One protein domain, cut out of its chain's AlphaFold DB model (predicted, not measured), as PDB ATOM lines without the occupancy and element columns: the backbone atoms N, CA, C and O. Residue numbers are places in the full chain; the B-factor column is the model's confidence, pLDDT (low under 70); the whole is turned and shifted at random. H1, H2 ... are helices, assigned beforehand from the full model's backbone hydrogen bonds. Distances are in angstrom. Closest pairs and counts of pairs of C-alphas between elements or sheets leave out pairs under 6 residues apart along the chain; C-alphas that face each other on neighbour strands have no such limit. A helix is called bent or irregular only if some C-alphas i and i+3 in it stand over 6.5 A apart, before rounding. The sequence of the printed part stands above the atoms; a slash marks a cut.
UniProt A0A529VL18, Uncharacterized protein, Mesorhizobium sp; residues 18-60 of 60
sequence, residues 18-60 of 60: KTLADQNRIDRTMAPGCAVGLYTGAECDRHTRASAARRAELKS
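What this domain is: This is residues 18 to 60 of the 60 residues of an uncharacterized protein of Mesorhizobium sp (UniProt A0A529VL18). The model is a helical hairpin: two helices of nearly the same length, H1 and H2, lie side by side and run opposite ways, joined at one end by a tight turn of residues 36 to 40. The printed ends, near Lys 18 and Ser 60, lie together at the other end of the hairpin. The printed part has 43 residues with two named helices, H1 then H2 along the chain, and no named strand; its class is all helix. It is only just compact, close to loose, with a radius of gyration of the C-alphas of 10.8 A, and its C-alphas span 33 by 17 by 11 A, only just elongated.

How they stand to each other: H1, residues 20 to 35, and H2, residues 41 to 57, touch, with 9 pairs of C-alphas within 8 A. Their closest C-alphas are those of Cys 34 and Cys 44, 6.0 A apart. Their lines stand at a shallow tilt of 15 degrees, opposite ways, and their centres are 10.6 A apart. The two form a helical hairpin over a tight link of 5 residues. In H2 every O i to N i+4 pair is within hydrogen-bond range; in H1 10 of 12 are.

Where its parts are: H1 begins at C-alpha 20, at (-31.327, -32.300, 34.215), and measures 22.4 A from first to last C-alpha. It is irregular, but only just: C-alphas 29 and 32 are 6.7 A apart, and its line is a rough one. H2 begins at C-alpha 41, at (-55.443, -31.421, 34.386), and ends at C-alpha 57, at (-32.601, -23.034, 31.111), 24.6 A away.

The domain as a whole: The two C-alphas farthest apart are those of Val 36 and Ser 60, at 33.6 A, while the C-alphas of Lys 18 and Ser 60 are 13.5 A apart. The printed part has no cut and ends at Ser 60, the chain's last residue. The mean pLDDT of the printed part is 96.4, and no printed residue is under 70.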
ATOM      1  N   LYS A  18     -32.712 -28.965  40.107       98.19
ATOM      2  CA  LYS A  18     -31.425 -28.253  40.070       98.19
ATOM      3  C   LYS A  18     -30.592 -28.660  38.856       98.19
ATOM      4  O   LYS A  18     -29.968 -27.799  38.250       98.19
ATOM      5  N   THR A  19     -30.608 -29.942  38.498       98.12
ATOM      6  CA  THR A  19     -29.937 -30.508  37.318       98.12
ATOM      7  C   THR A  19     -30.940 -31.156  36.359       98.12
ATOM      8  O   THR A  19     -32.089 -31.410  36.726       98.12
ATOM      9  N   LEU A  20     -30.504 -31.504  35.139       98.25
ATOM     10  CA  LEU A  20     -31.327 -32.300  34.215       98.25
ATOM     11  C   LEU A  20     -31.689 -33.669  34.808       98.25
ATOM     12  O   LEU A  20     -32.793 -34.160  34.581       98.25
ATOM     13  N   ALA A  21     -30.788 -34.275  35.585       98.25
ATOM     14  CA  ALA A  21     -31.064 -35.532  36.273       98.25
ATOM     15  C   ALA A  21     -32.169 -35.363  37.325       98.25
ATOM     16  O   ALA A  21     -33.062 -36.205  37.408       98.25
ATOM     17  N   ASP A  22     -32.156 -34.261  38.076       98.25
ATOM     18  CA  ASP A  22     -33.205 -33.962  39.052       98.25
ATOM     19  C   ASP A  22     -34.539 -33.674  38.361       98.25
ATOM     20  O   ASP A  22     -35.555 -34.233  38.764       98.25
ATOM     21  N   GLN A  23     -34.541 -32.887  37.277       98.50
ATOM     22  CA  GLN A  23     -35.764 -32.620  36.513       98.50
ATOM     23  C   GLN A  23     -36.357 -33.915  35.948       98.50
ATOM     24  O   GLN A  23     -37.552 -34.149  36.089       98.50
ATOM     25  N   ASN A  24     -35.523 -34.812  35.412       98.19
ATOM     26  CA  ASN A  24     -35.975 -36.125  34.946       98.19
ATOM     27  C   ASN A  24     -36.597 -36.969  36.072       98.19
ATOM     28  O   ASN A  24     -37.540 -37.715  35.815       98.19
ATOM     29  N   ARG A  25     -36.079 -36.895  37.309       97.88
ATOM     30  CA  ARG A  25     -36.695 -37.592  38.451       97.88
ATOM     31  C   ARG A  25     -38.059 -36.997  38.786       97.88
ATOM     32  O   ARG A  25     -38.999 -37.761  38.964       97.88
ATOM     33  N   ILE A  26     -38.182 -35.670  38.826       97.06
ATOM     34  CA  ILE A  26     -39.462 -34.998  39.093       97.06
ATOM     35  C   ILE A  26     -40.492 -35.374  38.017       97.06
ATOM     36  O   ILE A  26     -41.583 -35.819  38.368       97.06
ATOM     37  N   ASP A  27     -40.130 -35.276  36.734       97.69
ATOM     38  CA  ASP A  27     -41.005 -35.615  35.602       97.69
ATOM     39  C   ASP A  27     -41.525 -37.065  35.715       97.69
ATOM     40  O   ASP A  27     -42.720 -37.330  35.567       97.69
ATOM     41  N   ARG A  28     -40.635 -38.016  36.044       97.38
ATOM     42  CA  ARG A  28     -40.986 -39.436  36.229       97.38
ATOM     43  C   ARG A  28     -41.890 -39.682  37.433       97.38
ATOM     44  O   ARG A  28     -42.711 -40.591  37.373       97.38
ATOM     45  N   THR A  29     -41.754 -38.904  38.503       94.38
ATOM     46  CA  THR A  29     -42.643 -38.998  39.670       94.38
ATOM     47  C   THR A  29     -44.029 -38.433  39.360       94.38
ATOM     48  O   THR A  29     -45.031 -38.987  39.806       94.38
ATOM     49  N   MET A  30     -44.109 -37.351  38.581       95.12
ATOM     50  CA  MET A  30     -45.374 -36.681  38.270       95.12
ATOM     51  C   MET A  30     -46.219 -37.463  37.248       95.12
ATOM     52  O   MET A  30     -47.434 -37.597  37.410       95.12
ATOM     53  N   ALA A  31     -45.582 -38.025  36.214       96.31
ATOM     54  CA  ALA A  31     -46.278 -38.628  35.075       96.31
ATOM     55  C   ALA A  31     -47.316 -39.719  35.442       96.31
ATOM     56  O   ALA A  31     -48.443 -39.629  34.946       96.31
ATOM     57  N   PRO A  32     -47.034 -40.696  36.333       94.88
ATOM     58  CA  PRO A  32     -48.031 -41.689  36.739       94.88
ATOM     59  C   PRO A  32     -49.228 -41.060  37.455       94.88
ATOM     60  O   PRO A  32     -50.363 -41.464  37.220       94.88
ATOM     61  N   GLY A  33     -48.989 -40.040  38.289       94.00
ATOM     62  CA  GLY A  33     -50.044 -39.310  38.990       94.00
ATOM     63  C   GLY A  33     -50.994 -38.590  38.029       94.00
ATOM     64  O   GLY A  33     -52.205 -38.605  38.238       94.00
ATOM     65  N   CYS A  34     -50.467 -38.021  36.944       95.50
ATOM     66  CA  CYS A  34     -51.288 -37.461  35.869       95.50
ATOM     67  C   CYS A  34     -52.072 -38.537  35.113       95.50
ATOM     68  O   CYS A  34     -53.266 -38.368  34.878       95.50
ATOM     69  N   ALA A  35     -51.432 -39.661  34.783       96.19
ATOM     70  CA  ALA A  35     -52.063 -40.740  34.025       96.19
ATOM     71  C   ALA A  35     -53.274 -41.359  34.746       96.19
ATOM     72  O   ALA A  35     -54.248 -41.729  34.098       96.19
ATOM     73  N   VAL A  36     -53.234 -41.451  36.080       94.62
ATOM     74  CA  VAL A  36     -54.312 -42.053  36.889       94.62
ATOM     75  C   VAL A  36     -55.277 -41.029  37.501       94.62
ATOM     76  O   VAL A  36     -56.094 -41.384  38.350       94.62
ATOM     77  N   GLY A  37     -55.176 -39.750  37.120       93.00
ATOM     78  CA  GLY A  37     -56.047 -38.686  37.637       93.00
ATOM     79  C   GLY A  37     -55.848 -38.374  39.127       93.00
ATOM     80  O   GLY A  37     -56.767 -37.902  39.797       93.00
ATOM     81  N   LEU A  38     -54.661 -38.651  39.679       92.81
ATOM     82  CA  LEU A  38     -54.288 -38.215  41.027       92.81
ATOM     83  C   LEU A  38     -54.152 -36.686  41.089       92.81
ATOM     84  O   LEU A  38     -54.571 -36.059  42.068       92.81
ATOM     85  N   TYR A  39     -53.573 -36.109  40.035       94.94
ATOM     86  CA  TYR A  39     -53.476 -34.672  39.804       94.94
ATOM     87  C   TYR A  39     -54.560 -34.207  38.833       94.94
ATOM     88  O   TYR A  39     -54.984 -34.945  37.946       94.94
ATOM     89  N   THR A  40     -55.018 -32.972  39.013       95.44
ATOM     90  CA  THR A  40     -55.943 -32.321  38.083       95.44
ATOM     91  C   THR A  40     -55.238 -32.008  36.762       95.44
ATOM     92  O   THR A  40     -54.017 -31.842  36.728       95.44
ATOM     93  N   GLY A  41     -56.004 -31.838  35.679       96.75
ATOM     94  CA  GLY A  41     -55.443 -31.421  34.386       96.75
ATOM     95  C   GLY A  41     -54.618 -30.132  34.494       96.75
ATOM     96  O   GLY A  41     -53.497 -30.073  34.002       96.75
ATOM     97  N   ALA A  42     -55.098 -29.145  35.258       97.31
ATOM     98  CA  ALA A  42     -54.381 -27.889  35.478       97.31
ATOM     99  C   ALA A  42     -53.023 -28.072  36.190       97.31
ATOM    100  O   ALA A  42     -52.057 -27.374  35.875       97.31
ATOM    101  N   GLU A  43     -52.925 -29.012  37.136       97.06
ATOM    102  CA  GLU A  43     -51.667 -29.353  37.815       97.06
ATOM    103  C   GLU A  43     -50.678 -30.034  36.855       97.06
ATOM    104  O   GLU A  43     -49.493 -29.686  36.839       97.06
ATOM    105  N   CYS A  44     -51.169 -30.949  36.016       97.81
ATOM    106  CA  CYS A  44     -50.384 -31.627  34.982       97.81
ATOM    107  C   CYS A  44     -49.864 -30.658  33.913       97.81
ATOM    108  O   CYS A  44     -48.680 -30.682  33.563       97.81
ATOM    109  N   ASP A  45     -50.708 -29.735  33.462       98.25
ATOM    110  CA  ASP A  45     -50.343 -28.700  32.498       98.25
ATOM    111  C   ASP A  45     -49.318 -27.718  33.071       98.25
ATOM    112  O   ASP A  45     -48.341 -27.357  32.407       98.25
ATOM    113  N   ARG A  46     -49.509 -27.297  34.331       97.88
ATOM    114  CA  ARG A  46     -48.544 -26.451  35.043       97.88
ATOM    115  C   ARG A  46     -47.181 -27.133  35.127       97.88
ATOM    116  O   ARG A  46     -46.169 -26.486  34.861       97.88
ATOM    117  N   HIS A  47     -47.151 -28.417  35.480       98.00
ATOM    118  CA  HIS A  47     -45.913 -29.187  35.548       98.00
ATOM    119  C   HIS A  47     -45.234 -29.300  34.177       98.00
ATOM    120  O   HIS A  47     -44.038 -29.041  34.074       98.00
ATOM    121  N   THR A  48     -45.997 -29.587  33.121       98.19
ATOM    122  CA  THR A  48     -45.475 -29.701  31.750       98.19
ATOM    123  C   THR A  48     -44.784 -28.415  31.298       98.19
ATOM    124  O   THR A  48     -43.641 -28.453  30.837       98.19
ATOM    125  N   ARG A  49     -45.429 -27.256  31.487       98.44
ATOM    126  CA  ARG A  49     -44.837 -25.953  31.135       98.44
ATOM    127  C   ARG A  49     -43.583 -25.647  31.953       98.44
ATOM    128  O   ARG A  49     -42.583 -25.211  31.388       98.44
ATOM    129  N   ALA A  50     -43.620 -25.899  33.263       98.19
ATOM    130  CA  ALA A  50     -42.476 -25.663  34.142       98.19
ATOM    131  C   ALA A  50     -41.277 -26.561  33.792       98.19
ATOM    132  O   ALA A  50     -40.148 -26.076  33.745       98.19
ATOM    133  N   SER A  51     -41.516 -27.844  33.497       98.44
ATOM    134  CA  SER A  51     -40.471 -28.782  33.071       98.44
ATOM    135  C   SER A  51     -39.849 -28.349  31.741       98.44
ATOM    136  O   SER A  51     -38.623 -28.280  31.630       98.44
ATOM    137  N   ALA A  52     -40.666 -27.962  30.755       98.56
ATOM    138  CA  ALA A  52     -40.174 -27.467  29.469       98.56
ATOM    139  C   ALA A  52     -39.280 -26.225  29.629       98.56
ATOM    140  O   ALA A  52     -38.155 -26.216  29.124       98.56
ATOM    141  N   ALA A  53     -39.739 -25.223  30.387       98.50
ATOM    142  CA  ALA A  53     -38.964 -24.018  30.676       98.50
ATOM    143  C   ALA A  53     -37.651 -24.354  31.397       98.50
ATOM    144  O   ALA A  53     -36.572 -23.960  30.953       98.50
ATOM    145  N   ARG A  54     -37.711 -25.183  32.449       98.44
ATOM    146  CA  ARG A  54     -36.517 -25.533  33.222       98.44
ATOM    147  C   ARG A  54     -35.483 -26.290  32.393       98.44
ATOM    148  O   ARG A  54     -34.283 -26.083  32.553       98.44
ATOM    149  N   ARG A  55     -35.923 -27.171  31.492       98.44
ATOM    150  CA  ARG A  55     -35.025 -27.913  30.593       98.44
ATOM    151  C   ARG A  55     -34.379 -27.014  29.544       98.44
ATOM    152  O   ARG A  55     -33.284 -27.351  29.107       98.44
ATOM    153  N   ALA A  56     -35.023 -25.922  29.136       98.38
ATOM    154  CA  ALA A  56     -34.405 -24.922  28.267       98.38
ATOM    155  C   ALA A  56     -33.303 -24.150  29.015       98.38
ATOM    156  O   ALA A  56     -32.186 -24.045  28.514       98.38
ATOM    157  N   GLU A  57     -33.578 -23.721  30.251       98.12
ATOM    158  CA  GLU A  57     -32.601 -23.034  31.111       98.12
ATOM    159  C   GLU A  57     -31.371 -23.902  31.415       98.12
ATOM    160  O   GLU A  57     -30.253 -23.410  31.409       98.12
ATOM    161  N   LEU A  58     -31.565 -25.199  31.671       96.62
ATOM    162  CA  LEU A  58     -30.494 -26.132  32.051       96.62
ATOM    163  C   LEU A  58     -29.599 -26.607  30.899       96.62
ATOM    164  O   LEU A  58     -28.594 -27.271  31.152       96.62
ATOM    165  N   LYS A  59     -30.016 -26.379  29.652       91.81
ATOM    166  CA  LYS A  59     -29.248 -26.729  28.446       91.81
ATOM    167  C   LYS A  59     -28.476 -25.540  27.871       91.81
ATOM    168  O   LYS A  59     -27.685 -25.753  26.956       91.81
ATOM    169  N   SER A  60     -28.780 -24.336  28.353       74.38
ATOM    170  CA  SER A  60     -28.051 -23.103  28.045       74.38
ATOM    171  C   SER A  60     -26.760 -23.051  28.855       74.38
ATOM    172  O   SER A  60     -25.775 -22.507  28.320       74.38
TER     173      SER A  60